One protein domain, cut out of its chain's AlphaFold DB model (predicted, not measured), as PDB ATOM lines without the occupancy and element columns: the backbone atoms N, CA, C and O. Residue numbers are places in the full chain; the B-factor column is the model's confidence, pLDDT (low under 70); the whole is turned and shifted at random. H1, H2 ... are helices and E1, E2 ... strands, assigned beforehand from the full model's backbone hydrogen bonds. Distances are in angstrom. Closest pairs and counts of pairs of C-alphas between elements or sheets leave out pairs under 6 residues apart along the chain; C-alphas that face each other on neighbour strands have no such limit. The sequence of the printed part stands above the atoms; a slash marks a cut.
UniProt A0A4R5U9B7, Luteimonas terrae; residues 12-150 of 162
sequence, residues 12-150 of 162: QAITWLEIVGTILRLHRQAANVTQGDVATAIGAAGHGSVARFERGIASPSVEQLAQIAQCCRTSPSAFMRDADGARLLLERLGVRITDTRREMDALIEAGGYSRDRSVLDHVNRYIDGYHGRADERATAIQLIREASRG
ATOM      1  N   GLN A  12     -30.110  34.320 -31.721       86.81
ATOM      2  CA  GLN A  12     -30.835  33.154 -32.201       86.81
ATOM      3  C   GLN A  12     -31.925  32.785 -31.207       86.81
ATOM      4  O   GLN A  12     -31.662  32.774 -30.005       86.81
ATOM      5  N   ALA A  13     -33.129  32.484 -31.691       88.88
ATOM      6  CA  ALA A  13     -34.220  32.006 -30.851       88.88
ATOM      7  C   ALA A  13     -34.765  30.663 -31.343       88.88
ATOM      8  O   ALA A  13     -34.878  30.423 -32.548       88.88
ATOM      9  N   ILE A  14     -35.111  29.794 -30.395       91.88
ATOM     10  CA  ILE A  14     -35.666  28.470 -30.659       91.88
ATOM     11  C   ILE A  14     -36.710  28.090 -29.611       91.88
ATOM     12  O   ILE A  14     -36.594  28.471 -28.446       91.88
ATOM     13  N   THR A  15     -37.713  27.301 -29.995       93.56
ATOM     14  CA  THR A  15     -38.659  26.759 -29.016       93.56
ATOM     15  C   THR A  15     -38.142  25.481 -28.355       93.56
ATOM     16  O   THR A  15     -37.425  24.678 -28.959       93.56
ATOM     17  N   TRP A  16     -38.596  25.221 -27.131       93.88
ATOM     18  CA  TRP A  16     -38.362  23.942 -26.458       93.88
ATOM     19  C   TRP A  16     -38.825  22.736 -27.294       93.88
ATOM     20  O   TRP A  16     -38.125  21.729 -27.396       93.88
ATOM     21  N   LEU A  17     -39.970  22.850 -27.972       93.69
ATOM     22  CA  LEU A  17     -40.482  21.781 -28.834       93.69
ATOM     23  C   LEU A  17     -39.583  21.514 -30.047       93.69
ATOM     24  O   LEU A  17     -39.479  20.369 -30.482       93.69
ATOM     25  N   GLU A  18     -38.927  22.536 -30.598       92.81
ATOM     26  CA  GLU A  18     -37.956  22.366 -31.685       92.81
ATOM     27  C   GLU A  18     -36.714  21.583 -31.212       92.81
ATOM     28  O   GLU A  18     -36.197  20.747 -31.960       92.81
ATOM     29  N   ILE A  19     -36.293  21.758 -29.953       91.88
ATOM     30  CA  ILE A  19     -35.215  20.967 -29.331       91.88
ATOM     31  C   ILE A  19     -35.656  19.511 -29.147       91.88
ATOM     32  O   ILE A  19     -34.993  18.597 -29.639       91.88
ATOM     33  N   VAL A  20     -36.813  19.291 -28.514       93.44
ATOM     34  CA  VAL A  20     -37.409  17.960 -28.305       93.44
ATOM     35  C   VAL A  20     -37.571  17.209 -29.631       93.44
ATOM     36  O   VAL A  20     -37.196  16.042 -29.737       93.44
ATOM     37  N   GLY A  21     -38.078  17.882 -30.666       93.88
ATOM     38  CA  GLY A  21     -38.235  17.309 -32.002       93.88
ATOM     39  C   GLY A  21     -36.908  16.914 -32.649       93.88
ATOM     40  O   GLY A  21     -36.807  15.851 -33.266       93.88
ATOM     41  N   THR A  22     -35.868  17.723 -32.456       91.44
ATOM     42  CA  THR A  22     -34.521  17.417 -32.956       91.44
ATOM     43  C   THR A  22     -33.947  16.184 -32.263       91.44
ATOM     44  O   THR A  22     -33.501  15.260 -32.940       91.44
ATOM     45  N   ILE A  23     -34.045  16.103 -30.931       90.94
ATOM     46  CA  ILE A  23     -33.634  14.920 -30.160       90.94
ATOM     47  C   ILE A  23     -34.423  13.675 -30.574       90.94
ATOM     48  O   ILE A  23     -33.838  12.599 -30.708       90.94
ATOM     49  N   LEU A  24     -35.715  13.817 -30.884       93.06
ATOM     50  CA  LEU A  24     -36.519  12.727 -31.439       93.06
ATOM     51  C   LEU A  24     -35.925  12.167 -32.715       93.06
ATOM     52  O   LEU A  24     -35.689  10.960 -32.820       93.06
ATOM     53  N   ARG A  25     -35.657  13.055 -33.671       91.88
ATOM     54  CA  ARG A  25     -35.075  12.680 -34.954       91.88
ATOM     55  C   ARG A  25     -33.752  11.944 -34.756       91.88
ATOM     56  O   ARG A  25     -33.520  10.936 -35.419       91.88
ATOM     57  N   LEU A  26     -32.921  12.421 -33.833       88.31
ATOM     58  CA  LEU A  26     -31.604  11.858 -33.544       88.31
ATOM     59  C   LEU A  26     -31.686  10.453 -32.946       88.31
ATOM     60  O   LEU A  26     -31.052   9.541 -33.472       88.31
ATOM     61  N   HIS A  27     -32.514  10.243 -31.917       90.06
ATOM     62  CA  HIS A  27     -32.744   8.907 -31.343       90.06
ATOM     63  C   HIS A  27     -33.285   7.935 -32.388       90.06
ATOM     64  O   HIS A  27     -32.799   6.811 -32.511       90.06
ATOM     65  N   ARG A  28     -34.238   8.384 -33.211       93.81
ATOM     66  CA  ARG A  28     -34.796   7.571 -34.291       93.81
ATOM     67  C   ARG A  28     -33.730   7.184 -35.323       93.81
ATOM     68  O   ARG A  28     -33.642   6.022 -35.718       93.81
ATOM     69  N   GLN A  29     -32.917   8.143 -35.764       89.69
ATOM     70  CA  GLN A  29     -31.837   7.905 -36.725       89.69
ATOM     71  C   GLN A  29     -30.733   7.014 -36.147       89.69
ATOM     72  O   GLN A  29     -30.212   6.167 -36.867       89.69
ATOM     73  N   ALA A  30     -30.386   7.161 -34.867       85.44
ATOM     74  CA  ALA A  30     -29.437   6.286 -34.177       85.44
ATOM     75  C   ALA A  30     -29.973   4.852 -34.042       85.44
ATOM     76  O   ALA A  30     -29.221   3.886 -34.147       85.44
ATOM     77  N   ALA A  31     -31.288   4.700 -33.882       88.31
ATOM     78  CA  ALA A  31     -31.933   3.397 -33.832       88.31
ATOM     79  C   ALA A  31     -32.098   2.730 -35.212       88.31
ATOM     80  O   ALA A  31     -32.498   1.565 -35.237       88.31
ATOM     81  N   ASN A  32     -31.766   3.413 -36.319       91.88
ATOM     82  CA  ASN A  32     -32.044   3.007 -37.707       91.88
ATOM     83  C   ASN A  32     -33.539   2.766 -37.985       91.88
ATOM     84  O   ASN A  32     -33.911   1.854 -38.717       91.88
ATOM     85  N   VAL A  33     -34.395   3.595 -37.391       92.31
ATOM     86  CA  VAL A  33     -35.856   3.503 -37.501       92.31
ATOM     87  C   VAL A  33     -36.365   4.586 -38.460       92.31
ATOM     88  O   VAL A  33     -35.863   5.714 -38.478       92.31
ATOM     89  N   THR A  34     -37.362   4.293 -39.295       94.44
ATOM     90  CA  THR A  34     -37.977   5.298 -40.179       94.44
ATOM     91  C   THR A  34     -39.084   6.071 -39.461       94.44
ATOM     92  O   THR A  34     -39.616   5.641 -38.439       94.44
ATOM     93  N   GLN A  35     -39.486   7.232 -39.988       94.38
ATOM     94  CA  GLN A  35     -40.669   7.931 -39.460       94.38
ATOM     95  C   GLN A  35     -41.941   7.070 -39.572       94.38
ATOM     96  O   GLN A  35     -42.867   7.237 -38.779       94.38
ATOM     97  N   GLY A  36     -41.994   6.152 -40.546       93.62
ATOM     98  CA  GLY A  36     -43.104   5.221 -40.718       93.62
ATOM     99  C   GLY A  36     -43.185   4.156 -39.645       93.62
ATOM    100  O   GLY A  36     -44.272   3.912 -39.130       93.62
ATOM    101  N   ASP A  37     -42.048   3.612 -39.240       93.25
ATOM    102  CA  ASP A  37     -41.992   2.636 -38.152       93.25
ATOM    103  C   ASP A  37     -42.469   3.259 -36.835       93.25
ATOM    104  O   ASP A  37     -43.292   2.676 -36.130       93.25
ATOM    105  N   VAL A  38     -42.039   4.496 -36.551       94.62
ATOM    106  CA  VAL A  38     -42.504   5.241 -35.372       94.62
ATOM    107  C   VAL A  38     -44.004   5.526 -35.452       94.62
ATOM    108  O   VAL A  38     -44.708   5.340 -34.464       94.62
ATOM    109  N   ALA A  39     -44.511   5.954 -36.614       94.12
ATOM    110  CA  ALA A  39     -45.938   6.233 -36.797       94.12
ATOM    111  C   ALA A  39     -46.800   4.985 -36.545       94.12
ATOM    112  O   ALA A  39     -47.818   5.073 -35.856       94.12
ATOM    113  N   THR A  40     -46.351   3.828 -37.040       92.19
ATOM    114  CA  THR A  40     -46.978   2.525 -36.786       92.19
ATOM    115  C   THR A  40     -46.955   2.181 -35.297       92.19
ATOM    116  O   THR A  40     -47.985   1.796 -34.747       92.19
ATOM    117  N   ALA A  41     -45.817   2.372 -34.619       90.88
ATOM    118  CA  ALA A  41     -45.665   2.055 -33.199       90.88
ATOM    119  C   ALA A  41     -46.592   2.879 -32.288       90.88
ATOM    120  O   ALA A  41     -47.072   2.363 -31.281       90.88
ATOM    121  N   ILE A  42     -46.871   4.137 -32.647       92.25
ATOM    122  CA  ILE A  42     -47.758   5.013 -31.863       92.25
ATOM    123  C   ILE A  42     -49.239   4.922 -32.256       92.25
ATOM    124  O   ILE A  42     -50.050   5.719 -31.785       92.25
ATOM    125  N   GLY A  43     -49.598   4.011 -33.168       86.88
ATOM    126  CA  GLY A  43     -50.963   3.891 -33.683       86.88
ATOM    127  C   GLY A  43     -51.466   5.155 -34.390       86.88
ATOM    128  O   GLY A  43     -52.673   5.385 -34.458       86.88
ATOM    129  N   ALA A  44     -50.565   6.004 -34.898       78.25
ATOM    130  CA  ALA A  44     -50.964   7.191 -35.641       78.25
ATOM    131  C   ALA A  44     -51.402   6.781 -37.047       78.25
ATOM    132  O   ALA A  44     -50.648   6.149 -37.788       78.25
ATOM    133  N   ALA A  45     -52.606   7.199 -37.439       58.53
ATOM    134  CA  ALA A  45     -53.096   7.082 -38.806       58.53
ATOM    135  C   ALA A  45     -52.312   8.036 -39.738       58.53
ATOM    136  O   ALA A  45     -52.804   9.086 -40.143       58.53
ATOM    137  N   GLY A  46     -51.053   7.696 -40.032       60.53
ATOM    138  CA  GLY A  46     -50.206   8.348 -41.032       60.53
ATOM    139  C   GLY A  46     -48.905   8.979 -40.515       60.53
ATOM    140  O   GLY A  46     -48.764   9.379 -39.360       60.53
ATOM    141  N   HIS A  47     -47.946   9.134 -41.435       67.44
ATOM    142  CA  HIS A  47     -46.597   9.678 -41.197       67.44
ATOM    143  C   HIS A  47     -46.561  11.153 -40.743       67.44
ATOM    144  O   HIS A  47     -45.533  11.642 -40.273       67.44
ATOM    145  N   GLY A  48     -47.675  11.882 -40.883       83.12
ATOM    146  CA  GLY A  48     -47.734  13.327 -40.652       83.12
ATOM    147  C   GLY A  48     -47.452  13.748 -39.207       83.12
ATOM    148  O   GLY A  48     -46.834  14.791 -38.994       83.12
ATOM    149  N   SER A  49     -47.855  12.943 -38.218       88.44
ATOM    150  CA  SER A  49     -47.674  13.273 -36.796       88.44
ATOM    151  C   SER A  49     -46.203  13.258 -36.390       88.44
ATOM    152  O   SER A  49     -45.720  14.232 -35.817       88.44
ATOM    153  N   VAL A  50     -45.455  12.222 -36.784       93.12
ATOM    154  CA  VAL A  50     -44.023  12.097 -36.460       93.12
ATOM    155  C   VAL A  50     -43.225  13.248 -37.069       93.12
ATOM    156  O   VAL A  50     -42.451  13.899 -36.373       93.12
ATOM    157  N   ALA A  51     -43.479  13.593 -38.333       93.12
ATOM    158  CA  ALA A  51     -42.822  14.734 -38.968       93.12
ATOM    159  C   ALA A  51     -43.166  16.077 -38.292       93.12
ATOM    160  O   ALA A  51     -42.374  17.018 -38.321       93.12
ATOM    161  N   ARG A  52     -44.362  16.223 -37.705       93.19
ATOM    162  CA  ARG A  52     -44.721  17.418 -36.920       93.19
ATOM    163  C   ARG A  52     -44.000  17.447 -35.575       93.19
ATOM    164  O   ARG A  52     -43.547  18.525 -35.198       93.19
ATOM    165  N   PHE A  53     -43.851  16.300 -34.915       94.25
ATOM    166  CA  PHE A  53     -43.069  16.175 -33.683       94.25
ATOM    167  C   PHE A  53     -41.601  16.530 -33.927       94.25
ATOM    168  O   PHE A  53     -41.080  17.427 -33.276       94.25
ATOM    169  N   GLU A  54     -40.965  15.941 -34.946       93.56
ATOM    170  CA  GLU A  54     -39.549  16.199 -35.262       93.56
ATOM    171  C   GLU A  54     -39.249  17.657 -35.632       93.56
ATOM    172  O   GLU A  54     -38.122  18.119 -35.493       93.56
ATOM    173  N   ARG A  55     -40.253  18.402 -36.106       91.06
ATOM    174  CA  ARG A  55     -40.122  19.827 -36.446       91.06
ATOM    175  C   ARG A  55     -40.493  20.767 -35.297       91.06
ATOM    176  O   ARG A  55     -40.527  21.975 -35.526       91.06
ATOM    177  N   GLY A  56     -40.848  20.239 -34.124       91.56
ATOM    178  CA  GLY A  56     -41.323  21.031 -32.987       91.56
ATOM    179  C   GLY A  56     -42.654  21.746 -33.231       91.56
ATOM    180  O   GLY A  56     -42.942  22.757 -32.598       91.56
ATOM    181  N   ILE A  57     -43.462  21.260 -34.182       90.94
ATOM    182  CA  ILE A  57     -44.778  21.833 -34.523       90.94
ATOM    183  C   ILE A  57     -45.863  21.295 -33.582       90.94
ATOM    184  O   ILE A  57     -46.882  21.945 -33.364       90.94
ATOM    185  N   ALA A  58     -45.675  20.084 -33.063       91.88
ATOM    186  CA  ALA A  58     -46.578  19.442 -32.121       91.88
ATOM    187  C   ALA A  58     -45.765  18.680 -31.071       91.88
ATOM    188  O   ALA A  58     -44.644  18.258 -31.353       91.88
ATOM    189  N   SER A  59     -46.349  18.482 -29.891       91.31
ATOM    190  CA  SER A  59     -45.797  17.600 -28.863       91.31
ATOM    191  C   SER A  59     -46.471  16.230 -28.943       91.31
ATOM    192  O   SER A  59     -47.695  16.192 -29.103       91.31
ATOM    193  N   PRO A  60     -45.730  15.116 -28.806       91.88
ATOM    194  CA  PRO A  60     -46.350  13.828 -28.519       91.88
ATOM    195  C   PRO A  60     -47.021  13.862 -27.136       91.88
ATOM    196  O   PRO A  60     -46.591  14.612 -26.251       91.88
ATOM    197  N   SER A  61     -48.062  13.046 -26.940       93.38
ATOM    198  CA  SER A  61     -48.572  12.744 -25.594       93.38
ATOM    199  C   SER A  61     -47.539  11.948 -24.788       93.38
ATOM    200  O   SER A  61     -46.551  11.455 -25.337       93.38
ATOM    201  N   VAL A  62     -47.769  11.783 -23.484       92.62
ATOM    202  CA  VAL A  62     -46.884  10.980 -22.622       92.62
ATOM    203  C   VAL A  62     -46.833   9.523 -23.095       92.62
ATOM    204  O   VAL A  62     -45.759   8.929 -23.177       92.62
ATOM    205  N   GLU A  63     -47.978   8.967 -23.480       93.00
ATOM    206  CA  GLU A  63     -48.110   7.607 -24.008       93.00
ATOM    207  C   GLU A  63     -47.378   7.464 -25.347       93.00
ATOM    208  O   GLU A  63     -46.613   6.519 -25.543       93.00
ATOM    209  N   GLN A  64     -47.549   8.440 -26.244       94.50
ATOM    210  CA  GLN A  64     -46.843   8.463 -27.525       94.50
ATOM    211  C   GLN A  64     -45.333   8.582 -27.319       94.50
ATOM    212  O   GLN A  64     -44.574   7.882 -27.980       94.50
ATOM    213  N   LEU A  65     -44.878   9.419 -26.382       94.69
ATOM    214  CA  LEU A  65     -43.460   9.546 -26.052       94.69
ATOM    215  C   LEU A  65     -42.884   8.220 -25.535       94.69
ATOM    216  O   LEU A  65     -41.785   7.841 -25.936       94.69
ATOM    217  N   ALA A  66     -43.628   7.492 -24.697       95.00
ATOM    218  CA  ALA A  66     -43.237   6.163 -24.227       95.00
ATOM    219  C   ALA A  66     -43.063   5.163 -25.377       95.00
ATOM    220  O   ALA A  66     -42.037   4.484 -25.458       95.00
ATOM    221  N   GLN A  67     -44.017   5.128 -26.304       95.31
ATOM    222  CA  GLN A  67     -43.968   4.264 -27.485       95.31
ATOM    223  C   GLN A  67     -42.831   4.649 -28.444       95.31
ATOM    224  O   GLN A  67     -42.117   3.778 -28.943       95.31
ATOM    225  N   ILE A  68     -42.610   5.950 -28.669       94.56
ATOM    226  CA  ILE A  68     -41.498   6.464 -29.483       94.56
ATOM    227  C   ILE A  68     -40.162   6.054 -28.865       94.56
ATOM    228  O   ILE A  68     -39.298   5.531 -29.570       94.56
ATOM    229  N   ALA A  69     -39.995   6.256 -27.556       94.12
ATOM    230  CA  ALA A  69     -38.778   5.893 -26.841       94.12
ATOM    231  C   ALA A  69     -38.495   4.389 -26.949       94.12
ATOM    232  O   ALA A  69     -37.379   3.998 -27.289       94.12
ATOM    233  N   GLN A  70     -39.519   3.552 -26.758       94.94
ATOM    234  CA  GLN A  70     -39.403   2.105 -26.922       94.94
ATOM    235  C   GLN A  70     -38.984   1.724 -28.349       94.94
ATOM    236  O   GLN A  70     -38.053   0.939 -28.525       94.94
ATOM    237  N   CYS A  71     -39.623   2.313 -29.366       94.62
ATOM    238  CA  CYS A  71     -39.282   2.100 -30.773       94.62
ATOM    239  C   CYS A  71     -37.821   2.492 -31.070       94.62
ATOM    240  O   CYS A  71     -37.108   1.783 -31.777       94.62
ATOM    241  N   CYS A  72     -37.339   3.568 -30.445       91.75
ATOM    242  CA  CYS A  72     -35.961   4.039 -30.569       91.75
ATOM    243  C   CYS A  72     -34.972   3.338 -29.617       91.75
ATOM    244  O   CYS A  72     -33.825   3.766 -29.521       91.75
ATOM    245  N   ARG A  73     -35.382   2.267 -28.918       93.31
ATOM    246  CA  ARG A  73     -34.545   1.510 -27.964       93.31
ATOM    247  C   ARG A  73     -33.946   2.384 -26.850       93.31
ATOM    248  O   ARG A  73     -32.811   2.183 -26.424       93.31
ATOM    249  N   THR A  74     -34.724   3.347 -26.362       92.88
ATOM    250  CA  THR A  74     -34.382   4.242 -25.247       92.88
ATOM    251  C   THR A  74     -35.533   4.301 -24.234       92.88
ATOM    252  O   THR A  74     -36.538   3.604 -24.372       92.88
ATOM    253  N   SER A  75     -35.402   5.117 -23.188       93.69
ATOM    254  CA  SER A  75     -36.485   5.403 -22.239       93.69
ATOM    255  C   SER A  75     -36.950   6.859 -22.352       93.69
ATOM    256  O   SER A  75     -36.149   7.720 -22.727       93.69
ATOM    257  N   PRO A  76     -38.204   7.182 -21.978       93.75
ATOM    258  CA  PRO A  76     -38.678   8.567 -21.953       93.75
ATOM    259  C   PRO A  76     -37.799   9.477 -21.097       93.75
ATOM    260  O   PRO A  76     -37.480  10.591 -21.493       93.75
ATOM    261  N   SER A  77     -37.331   8.994 -19.945       90.69
ATOM    262  CA  SER A  77     -36.452   9.777 -19.073       90.69
ATOM    263  C   SER A  77     -35.074  10.024 -19.689       90.69
ATOM    264  O   SER A  77     -34.518  11.102 -19.506       90.69
ATOM    265  N   ALA A  78     -34.508   9.048 -20.408       85.50
ATOM    266  CA  ALA A  78     -33.245   9.238 -21.121       85.50
ATOM    267  C   ALA A  78     -33.412  10.247 -22.262       85.50
ATOM    268  O   ALA A  78     -32.606  11.159 -22.396       85.50
ATOM    269  N   PHE A  79     -34.504  10.131 -23.014       88.94
ATOM    270  CA  PHE A  79     -34.865  11.069 -24.066       88.94
ATOM    271  C   PHE A  79     -34.967  12.511 -23.554       88.94
ATOM    272  O   PHE A  79     -34.345  13.415 -24.110       88.94
ATOM    273  N   MET A  80     -35.726  12.729 -22.474       92.00
ATOM    274  CA  MET A  80     -35.919  14.066 -21.907       92.00
ATOM    275  C   MET A  80     -34.618  14.633 -21.343       92.00
ATOM    276  O   MET A  80     -34.318  15.797 -21.574       92.00
ATOM    277  N   ARG A  81     -33.790  13.794 -20.707       88.75
ATOM    278  CA  ARG A  81     -32.451  14.195 -20.253       88.75
ATOM    279  C   ARG A  81     -31.568  14.682 -21.403       88.75
ATOM    280  O   ARG A  81     -30.813  15.635 -21.221       88.75
ATOM    281  N   ASP A  82     -31.641  14.026 -22.559       85.81
ATOM    282  CA  ASP A  82     -30.870  14.418 -23.739       85.81
ATOM    283  C   ASP A  82     -31.401  15.753 -24.318       85.81
ATOM    284  O   ASP A  82     -30.621  16.617 -24.717       85.81
ATOM    285  N   ALA A  83     -32.719  15.984 -24.283       90.38
ATOM    286  CA  ALA A  83     -33.318  17.275 -24.639       90.38
ATOM    287  C   ALA A  83     -32.919  18.406 -23.682       90.38
ATOM    288  O   ALA A  83     -32.538  19.483 -24.141       90.38
ATOM    289  N   ASP A  84     -32.922  18.153 -22.373       89.25
ATOM    290  CA  ASP A  84     -32.469  19.119 -21.368       89.25
ATOM    291  C   ASP A  84     -30.986  19.465 -21.553       89.25
ATOM    292  O   ASP A  84     -30.596  20.628 -21.464       89.25
ATOM    293  N   GLY A  85     -30.150  18.477 -21.885       83.94
ATOM    294  CA  GLY A  85     -28.738  18.721 -22.177       83.94
ATOM    295  C   GLY A  85     -28.528  19.571 -23.428       83.94
ATOM    296  O   GLY A  85     -27.723  20.502 -23.414       83.94
ATOM    297  N   ALA A  86     -29.296  19.316 -24.492       85.44
ATOM    298  CA  ALA A  86     -29.269  20.149 -25.693       85.44
ATOM    299  C   ALA A  86     -29.737  21.585 -25.411       85.44
ATOM    300  O   ALA A  86     -29.141  22.534 -25.918       85.44
ATOM    301  N   ARG A  87     -30.757  21.758 -24.561       88.81
ATOM    302  CA  ARG A  87     -31.205  23.070 -24.078       88.81
ATOM    303  C   ARG A  87     -30.077  23.812 -23.360       88.81
ATOM    304  O   ARG A  87     -29.770  24.937 -23.738       88.81
ATOM    305  N   LEU A  88     -29.425  23.179 -22.385       85.44
ATOM    306  CA  LEU A  88     -28.321  23.792 -21.638       85.44
ATOM    307  C   LEU A  88     -27.149  24.184 -22.548       85.44
ATOM    308  O   LEU A  88     -26.560  25.252 -22.381       85.44
ATOM    309  N   LEU A  89     -26.812  23.337 -23.524       81.62
ATOM    310  CA  LEU A  89     -25.778  23.636 -24.513       81.62
ATOM    311  C   LEU A  89     -26.143  24.870 -25.349       81.62
ATOM    312  O   LEU A  89     -25.322  25.769 -25.512       81.62
ATOM    313  N   LEU A  90     -27.375  24.931 -25.853       83.38
ATOM    314  CA  LEU A  90     -27.865  26.058 -26.643       83.38
ATOM    315  C   LEU A  90     -27.886  27.362 -25.832       83.38
ATOM    316  O   LEU A  90     -27.427  28.389 -26.331       83.38
ATOM    317  N   GLU A  91     -28.329  27.323 -24.574       85.44
ATOM    318  CA  GLU A  91     -28.285  28.480 -23.666       85.44
ATOM    319  C   GLU A  91     -26.849  28.986 -23.467       85.44
ATOM    320  O   GLU A  91     -26.605  30.191 -23.536       85.44
ATOM    321  N   ARG A  92     -25.874  28.079 -23.297       81.81
ATOM    322  CA  ARG A  92     -24.445  28.433 -23.196       81.81
ATOM    323  C   ARG A  92     -23.897  29.074 -24.472       81.81
ATOM    324  O   ARG A  92     -23.014  29.920 -24.390       81.81
ATOM    325  N   LEU A  93     -24.432  28.708 -25.636       80.50
ATOM    326  CA  LEU A  93     -24.096  29.314 -26.928       80.50
ATOM    327  C   LEU A  93     -24.822  30.651 -27.175       80.50
ATOM    328  O   LEU A  93     -24.731  31.207 -28.269       80.50
ATOM    329  N   GLY A  94     -25.549  31.172 -26.182       85.06
ATOM    330  CA  GLY A  94     -26.287  32.430 -26.288       85.06
ATOM    331  C   GLY A  94     -27.578  32.316 -27.100       85.06
ATOM    332  O   GLY A  94     -28.131  33.332 -27.520       85.06
ATOM    333  N   VAL A  95     -28.066  31.097 -27.340       87.44
ATOM    334  CA  VAL A  95     -29.348  30.872 -28.010       87.44
ATOM    335  C   VAL A  95     -30.465  31.074 -26.999       87.44
ATOM    336  O   VAL A  95     -30.489  30.468 -25.926       87.44
ATOM    337  N   ARG A  96     -31.431  31.915 -27.354       91.50
ATOM    338  CA  ARG A  96     -32.622  32.144 -26.549       91.50
ATOM    339  C   ARG A  96     -33.607  31.002 -26.743       91.50
ATOM    340  O   ARG A  96     -34.071  30.751 -27.852       91.50
ATOM    341  N   ILE A  97     -33.972  30.354 -25.647       91.62
ATOM    342  CA  ILE A  97     -34.983  29.299 -25.652       91.62
ATOM    343  C   ILE A  97     -36.302  29.877 -25.153       91.62
ATOM    344  O   ILE A  97     -36.332  30.588 -24.146       91.62
ATOM    345  N   THR A  98     -37.383  29.596 -25.875       93.69
ATOM    346  CA  THR A  98     -38.748  29.983 -25.499       93.69
ATOM    347  C   THR A  98     -39.631  28.757 -25.312       93.69
ATOM    348  O   THR A  98     -39.398  27.701 -25.910       93.69
ATOM    349  N   ASP A  99     -40.684  28.898 -24.513       90.38
ATOM    350  CA  ASP A  99     -41.622  27.803 -24.267       90.38
ATOM    351  C   ASP A  99     -42.621  27.682 -25.415       90.38
ATOM    352  O   ASP A  99     -43.012  26.580 -25.811       90.38
ATOM    353  N   THR A 100     -43.007  28.821 -26.000       89.50
ATOM    354  CA  THR A 100     -44.010  28.848 -27.061       89.50
ATOM    355  C   THR A 100     -43.493  29.420 -28.373       89.50
ATOM    356  O   THR A 100     -42.585  30.252 -28.443       89.50
ATOM    357  N   ARG A 101     -44.159  28.987 -29.446       86.94
ATOM    358  CA  ARG A 101     -44.015  29.542 -30.791       86.94
ATOM    359  C   ARG A 101     -44.327  31.037 -30.822       86.94
ATOM    360  O   ARG A 101     -43.585  31.801 -31.419       86.94
ATOM    361  N   ARG A 102     -45.405  31.429 -30.141       89.56
ATOM    362  CA  ARG A 102     -45.895  32.807 -30.090       89.56
ATOM    363  C   ARG A 102     -44.875  33.752 -29.461       89.56
ATOM    364  O   ARG A 102     -44.656  34.833 -29.989       89.56
ATOM    365  N   GLU A 103     -44.256  33.349 -28.355       89.31
ATOM    366  CA  GLU A 103     -43.186  34.127 -27.718       89.31
ATOM    367  C   GLU A 103     -41.995  34.306 -28.650       89.31
ATOM    368  O   GLU A 103     -41.460  35.403 -28.767       89.31
ATOM    369  N   MET A 104     -41.596  33.238 -29.339       89.12
ATOM    370  CA  MET A 104     -40.491  33.313 -30.282       89.12
ATOM    371  C   MET A 104     -40.800  34.231 -31.463       89.12
ATOM    372  O   MET A 104     -39.962  35.046 -31.836       89.12
ATOM    373  N   ASP A 105     -41.997  34.116 -32.039       88.69
ATOM    374  CA  ASP A 105     -42.419  34.964 -33.150       88.69
ATOM    375  C   ASP A 105     -42.453  36.446 -32.701       88.69
ATOM    376  O   ASP A 105     -41.938  37.301 -33.415       88.69
ATOM    377  N   ALA A 106     -42.882  36.743 -31.465       89.69
ATOM    378  CA  ALA A 106     -42.811  38.095 -30.893       89.69
ATOM    379  C   ALA A 106     -41.367  38.623 -30.733       89.69
ATOM    380  O   ALA A 106     -41.106  39.802 -30.972       89.69
ATOM    381  N   LEU A 107     -40.410  37.769 -30.352       86.50
ATOM    382  CA  LEU A 107     -38.987  38.138 -30.277       86.50
ATOM    383  C   LEU A 107     -38.394  38.461 -31.657       86.50
ATOM    384  O   LEU A 107     -37.561  39.361 -31.780       86.50
ATOM    385  N   ILE A 108     -38.822  37.726 -32.684       85.31
ATOM    386  CA  ILE A 108     -38.400  37.938 -34.074       85.31
ATOM    387  C   ILE A 108     -39.011  39.233 -34.620       85.31
ATOM    388  O   ILE A 108     -38.300  40.040 -35.214       85.31
ATOM    389  N   GLU A 109     -40.301  39.469 -34.374       89.00
ATOM    390  CA  GLU A 109     -41.002  40.703 -34.756       89.00
ATOM    391  C   GLU A 109     -40.391  41.947 -34.099       89.00
ATOM    392  O   GLU A 109     -40.315  43.002 -34.726       89.00
ATOM    393  N   ALA A 110     -39.875  41.818 -32.872       88.56
ATOM    394  CA  ALA A 110     -39.131  42.879 -32.192       88.56
ATOM    395  C   ALA A 110     -37.758  43.192 -32.833       88.56
ATOM    396  O   ALA A 110     -37.073  44.113 -32.393       88.56
ATOM    397  N   GLY A 111     -37.333  42.437 -33.855       82.81
ATOM    398  CA  GLY A 111     -36.132  42.702 -34.655       82.81
ATOM    399  C   GLY A 111     -34.805  42.323 -33.992       82.81
ATOM    400  O   GLY A 111     -33.749  42.519 -34.591       82.81
ATOM    401  N   GLY A 112     -34.835  41.773 -32.773       81.56
ATOM    402  CA  GLY A 112     -33.639  41.358 -32.031       81.56
ATOM    403  C   GLY A 112     -33.212  39.912 -32.281       81.56
ATOM    404  O   GLY A 112     -32.088  39.548 -31.928       81.56
ATOM    405  N   TYR A 113     -34.091  39.096 -32.875       85.62
ATOM    406  CA  TYR A 113     -33.888  37.658 -33.006       85.62
ATOM    407  C   TYR A 113     -34.152  37.121 -34.412       85.62
ATOM    408  O   TYR A 113     -34.970  37.651 -35.160       85.62
ATOM    409  N   SER A 114     -33.480  36.022 -34.751       83.75
ATOM    410  CA  SER A 114     -33.714  35.247 -35.967       83.75
ATOM    411  C   SER A 114     -34.131  33.820 -35.631       83.75
ATOM    412  O   SER A 114     -33.684  33.233 -34.643       83.75
ATOM    413  N   ARG A 115     -34.967  33.246 -36.502       78.75
ATOM    414  CA  ARG A 115     -35.256  31.811 -36.533       78.75
ATOM    415  C   ARG A 115     -34.299  31.131 -37.506       78.75
ATOM    416  O   ARG A 115     -34.725  30.660 -38.563       78.75
ATOM    417  N   ASP A 116     -33.015  31.096 -37.186       76.12
ATOM    418  CA  ASP A 116     -32.081  30.333 -38.001       76.12
ATOM    419  C   ASP A 116     -32.050  28.871 -37.542       76.12
ATOM    420  O   ASP A 116     -31.617  28.537 -36.438       76.12
ATOM    421  N   ARG A 117     -32.499  27.962 -38.413       68.62
ATOM    422  CA  ARG A 117     -32.403  26.521 -38.147       68.62
ATOM    423  C   ARG A 117     -30.961  26.013 -38.164       68.62
ATOM    424  O   ARG A 117     -30.733  24.931 -37.629       68.62
ATOM    425  N   SER A 118     -29.996  26.799 -38.648       68.12
ATOM    426  CA  SER A 118     -28.566  26.480 -38.539       68.12
ATOM    427  C   SER A 118     -28.112  26.285 -37.083       68.12
ATOM    428  O   SER A 118     -27.093  25.652 -36.816       68.12
ATOM    429  N   VAL A 119     -28.883  26.789 -36.118       69.81
ATOM    430  CA  VAL A 119     -28.669  26.615 -34.677       69.81
ATOM    431  C   VAL A 119     -29.024  25.201 -34.225       69.81
ATOM    432  O   VAL A 119     -28.274  24.582 -33.476       69.81
ATOM    433  N   LEU A 120     -30.106  24.630 -34.760       68.69
ATOM    434  CA  LEU A 120     -30.369  23.197 -34.623       68.69
ATOM    435  C   LEU A 120     -29.335  22.373 -35.375       68.69
ATOM    436  O   LEU A 120     -29.003  21.278 -34.936       68.69
ATOM    437  N   ASP A 121     -28.772  22.910 -36.456       67.94
ATOM    438  CA  ASP A 121     -27.616  22.298 -37.097       67.94
ATOM    439  C   ASP A 121     -26.338  22.441 -36.275       67.94
ATOM    440  O   ASP A 121     -25.407  21.706 -36.551       67.94
ATOM    441  N   HIS A 122     -26.251  23.317 -35.268       64.56
ATOM    442  CA  HIS A 122     -25.176  23.254 -34.272       64.56
ATOM    443  C   HIS A 122     -25.434  22.149 -33.259       64.56
ATOM    444  O   HIS A 122     -24.480  21.517 -32.849       64.56
ATOM    445  N   VAL A 123     -26.686  21.842 -32.909       66.56
ATOM    446  CA  VAL A 123     -26.993  20.631 -32.126       66.56
ATOM    447  C   VAL A 123     -26.671  19.389 -32.952       66.56
ATOM    448  O   VAL A 123     -25.957  18.517 -32.475       66.56
ATOM    449  N   ASN A 124     -27.113  19.339 -34.216       65.62
ATOM    450  CA  ASN A 124     -26.778  18.241 -35.119       65.62
ATOM    451  C   ASN A 124     -25.270  18.172 -35.348       65.62
ATOM    452  O   ASN A 124     -24.739  17.108 -35.140       65.62
ATOM    453  N   ARG A 125     -24.556  19.262 -35.669       62.03
ATOM    454  CA  ARG A 125     -23.087  19.286 -35.865       62.03
ATOM    455  C   ARG A 125     -22.279  19.112 -34.593       62.03
ATOM    456  O   ARG A 125     -21.178  18.608 -34.667       62.03
ATOM    457  N   TYR A 126     -22.789  19.478 -33.430       59.66
ATOM    458  CA  TYR A 126     -22.166  19.103 -32.165       59.66
ATOM    459  C   TYR A 126     -22.322  17.603 -31.915       59.66
ATOM    460  O   TYR A 126     -21.485  17.009 -31.263       59.66
ATOM    461  N   ILE A 127     -23.366  16.974 -32.452       56.00
ATOM    462  CA  ILE A 127     -23.590  15.527 -32.370       56.00
ATOM    463  C   ILE A 127     -22.892  14.774 -33.520       56.00
ATOM    464  O   ILE A 127     -22.422  13.657 -33.339       56.00
ATOM    465  N   ASP A 128     -22.787  15.416 -34.682       50.09
ATOM    466  CA  ASP A 128     -22.283  14.913 -35.958       50.09
ATOM    467  C   ASP A 128     -20.787  15.239 -36.151       50.09
ATOM    468  O   ASP A 128     -20.065  14.532 -36.833       50.09
ATOM    469  N   GLY A 129     -20.251  16.278 -35.520       44.28
ATOM    470  CA  GLY A 129     -18.816  16.607 -35.506       44.28
ATOM    471  C   GLY A 129     -17.968  15.553 -34.784       44.28
ATOM    472  O   GLY A 129     -16.747  15.585 -34.859       44.28
ATOM    473  N   TYR A 130     -18.625  14.579 -34.149       48.19
ATOM    474  CA  TYR A 130     -18.042  13.355 -33.603       48.19
ATOM    475  C   TYR A 130     -18.089  12.169 -34.595       48.19
ATOM    476  O   TYR A 130     -17.973  11.018 -34.178       48.19
ATOM    477  N   HIS A 131     -18.293  12.404 -35.899       48.03
ATOM    478  CA  HIS A 131     -18.576  11.337 -36.869       48.03
ATOM    479  C   HIS A 131     -17.382  10.474 -37.277       48.03
ATOM    480  O   HIS A 131     -16.482  10.913 -37.994       48.03
ATOM    481  N   GLY A 132     -17.536   9.176 -37.014       38.38
ATOM    482  CA  GLY A 132     -17.090   8.086 -37.878       38.38
ATOM    483  C   GLY A 132     -18.152   6.996 -38.111       38.38
ATOM    484  O   GLY A 132     -18.279   6.529 -39.244       38.38
ATOM    485  N   ARG A 133     -18.935   6.558 -37.107       47.12
ATOM    486  CA  ARG A 133     -19.878   5.412 -37.234       47.12
ATOM    487  C   ARG A 133     -21.133   5.484 -36.339       47.12
ATOM    488  O   ARG A 133     -21.234   6.282 -35.416       47.12
ATOM    489  N   ALA A 134     -22.131   4.630 -36.610       48.72
ATOM    490  CA  ALA A 134     -23.415   4.560 -35.886       48.72
ATOM    491  C   ALA A 134     -23.271   4.234 -34.381       48.72
ATOM    492  O   ALA A 134     -24.081   4.672 -33.566       48.72
ATOM    493  N   ASP A 135     -22.211   3.513 -34.035       50.75
ATOM    494  CA  ASP A 135     -21.692   3.216 -32.699       50.75
ATOM    495  C   ASP A 135     -21.310   4.492 -31.916       50.75
ATOM    496  O   ASP A 135     -21.391   4.514 -30.691       50.75
ATOM    497  N   GLU A 136     -20.998   5.589 -32.608       49.28
ATOM    498  CA  GLU A 136     -20.455   6.829 -32.033       49.28
ATOM    499  C   GLU A 136     -21.517   7.940 -31.897       49.28
ATOM    500  O   GLU A 136     -21.356   8.867 -31.105       49.28
ATOM    501  N   ARG A 137     -22.694   7.795 -32.530       54.75
ATOM    502  CA  ARG A 137     -23.883   8.622 -32.208       54.75
ATOM    503  C   ARG A 137     -24.338   8.426 -30.760       54.75
ATOM    504  O   ARG A 137     -24.848   9.352 -30.130       54.75
ATOM    505  N   ALA A 138     -24.117   7.227 -30.219       55.47
ATOM    506  CA  ALA A 138     -24.296   6.946 -28.801       55.47
ATOM    507  C   ALA A 138     -23.338   7.776 -27.924       55.47
ATOM    508  O   ALA A 138     -23.731   8.177 -26.833       55.47
ATOM    509  N   THR A 139     -22.135   8.098 -28.418       53.59
ATOM    510  CA  THR A 139     -21.130   8.930 -27.735       53.59
ATOM    511  C   THR A 139     -21.553  10.394 -27.657       53.59
ATOM    512  O   THR A 139     -21.421  11.014 -26.611       53.59
ATOM    513  N   ALA A 140     -22.143  10.953 -28.711       54.16
ATOM    514  CA  ALA A 140     -22.655  12.323 -28.666       54.16
ATOM    515  C   ALA A 140     -23.845  12.472 -27.702       54.16
ATOM    516  O   ALA A 140     -23.902  13.406 -26.902       54.16
ATOM    517  N   ILE A 141     -24.765  11.501 -27.711       60.62
ATOM    518  CA  ILE A 141     -25.821  11.401 -26.697       60.62
ATOM    519  C   ILE A 141     -25.203  11.263 -25.294       60.62
ATOM    520  O   ILE A 141     -25.661  11.898 -24.348       60.62
ATOM    521  N   GLN A 142     -24.137  10.477 -25.147       62.88
ATOM    522  CA  GLN A 142     -23.410  10.327 -23.889       62.88
ATOM    523  C   GLN A 142     -22.765  11.642 -23.416       62.88
ATOM    524  O   GLN A 142     -22.875  11.967 -22.237       62.88
ATOM    525  N   LEU A 143     -22.196  12.450 -24.310       57.75
ATOM    526  CA  LEU A 143     -21.636  13.763 -23.980       57.75
ATOM    527  C   LEU A 143     -22.713  14.777 -23.587       57.75
ATOM    528  O   LEU A 143     -22.521  15.549 -22.651       57.75
ATOM    529  N   ILE A 144     -23.880  14.746 -24.236       61.53
ATOM    530  CA  ILE A 144     -25.049  15.521 -23.795       61.53
ATOM    531  C   ILE A 144     -25.464  15.086 -22.381       61.53
ATOM    532  O   ILE A 144     -25.716  15.930 -21.523       61.53
ATOM    533  N   ARG A 145     -25.469  13.778 -22.093       61.09
ATOM    534  CA  ARG A 145     -25.754  13.256 -20.744       61.09
ATOM    535  C   ARG A 145     -24.719  13.682 -19.712       61.09
ATOM    536  O   ARG A 145     -25.088  13.879 -18.556       61.09
ATOM    537  N   GLU A 146     -23.454  13.789 -20.097       62.50
ATOM    538  CA  GLU A 146     -22.362  14.245 -19.233       62.50
ATOM    539  C   GLU A 146     -22.443  15.753 -18.982       62.50
ATOM    540  O   GLU A 146     -22.377  16.179 -17.827       62.50
ATOM    541  N   ALA A 147     -22.732  16.554 -20.009       54.59
ATOM    542  CA  ALA A 147     -23.000  17.984 -19.867       54.59
ATOM    543  C   ALA A 147     -24.184  18.251 -18.914       54.59
ATOM    544  O   ALA A 147     -24.078  19.096 -18.024       54.59
ATOM    545  N   SER A 148     -25.267  17.465 -19.007       54.09
ATOM    546  CA  SER A 148     -26.410  17.530 -18.075       54.09
ATOM    547  C   SER A 148     -26.072  17.123 -16.633       54.09
ATOM    548  O   SER A 148     -26.849  17.401 -15.723       54.09
ATOM    549  N   ARG A 149     -24.936  16.454 -16.396       56.09
ATOM    550  CA  ARG A 149     -24.453  16.062 -15.057       56.09
ATOM    551  C   ARG A 149     -23.481  17.075 -14.444       56.09
ATOM    552  O   ARG A 149     -22.935  16.799 -13.380       56.09
ATOM    553  N   GLY A 150     -23.279  18.231 -15.078       47.56
ATOM    554  CA  GLY A 150     -22.370  19.273 -14.588       47.56
ATOM    555  C   GLY A 150     -20.937  19.152 -15.109       47.56
ATOM    556  O   GLY A 150     -20.044  19.785 -14.559       47.56
TER     557      GLY A 150
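AT A GLANCE: This is residues 12 to 150 of the 162 residues of a protein of Luteimonas terrae (UniProt A0A4R5U9B7). A nearly straight helix, H1, runs through the middle of a helical cluster, and the longer H5 crosses it. The short helices H2, H3 and H4 gather on one side of H1, H7 and H8 lie on the other side, and at the end where H1 begins a tiny two-strand parallel sheet, E1 beside E2, has H6 next to it. The printed part has 139 residues, with eight named helices and two named strands in the order E1, H1 to H5, E2, H6, H7, H8; the class is mostly helix. It is compact, with a radius of gyration of the C-alphas of 14.9 A, and spans 41 by 35 by 24 A.

HOW THE PARTS SIT: Start at E1, residues 12 to 15, parallel to its neighbour E2, residues 96 to 98, at 23 degrees; look for N 14 and O 96, 2.9 A apart, within hydrogen-bond range. With H1, residues 16 to 30, H2, residues 35 to 41, H3, residues 48 to 54, H4, residues 62 to 71, and H5, residues 76 to 92, between them, they make a strand-helix-strand unit, two parallel neighbour strands joined through helices. H1 and H5 touch at a steep tilt of 59 degrees, opposite ways, closest at the C-alphas of Val 20 and Ala 83, 5.5 A. H1 and H3 touch, about perpendicular at 79 degrees, closest at the C-alphas of Gly 21 and Glu 54, 3.7 A. H2 and H4 touch, closest at the C-alphas of Val 38 and Ile 68, 6.1 A. H6, residues 101 to 109, touches no helix; its closest C-alpha to E1 is Arg 101, 6.3 A from that of Thr 15. H7, residues 117 to 128, touches H8, residues 134 to 147, with its residues 126 to 128 alone, closest at the C-alphas of Ile 127 and Ala 140, 5.0 A. H8 touches H5 with residues 141 to 147 alone, closest at the C-alphas of Gly 85 and Ile 144, 5.1 A. Every O i to N i+4 pair is within hydrogen-bond range in H1 to H7, and 8 of 10 are in H8.

IN THESE COORDINATES: Find C-alpha 12 at (-30.835, 33.154, -32.201), where E1 begins. H1 measures 21.2 A from first to last C-alpha, H5 24.5 A and H7 15.6 A. H8 runs 20.9 A and ends at C-alpha 147, (-23.000, 17.984, -19.867).

THE WHOLE: The C-alphas of Ala 110 and Asp 135, the two farthest apart, are 43.3 A from each other. The printed part has no cut, and no link is long. Mean pLDDT of the printed part is 81.3; look for values under 70 at residues 45 to 47 and 117 to 150.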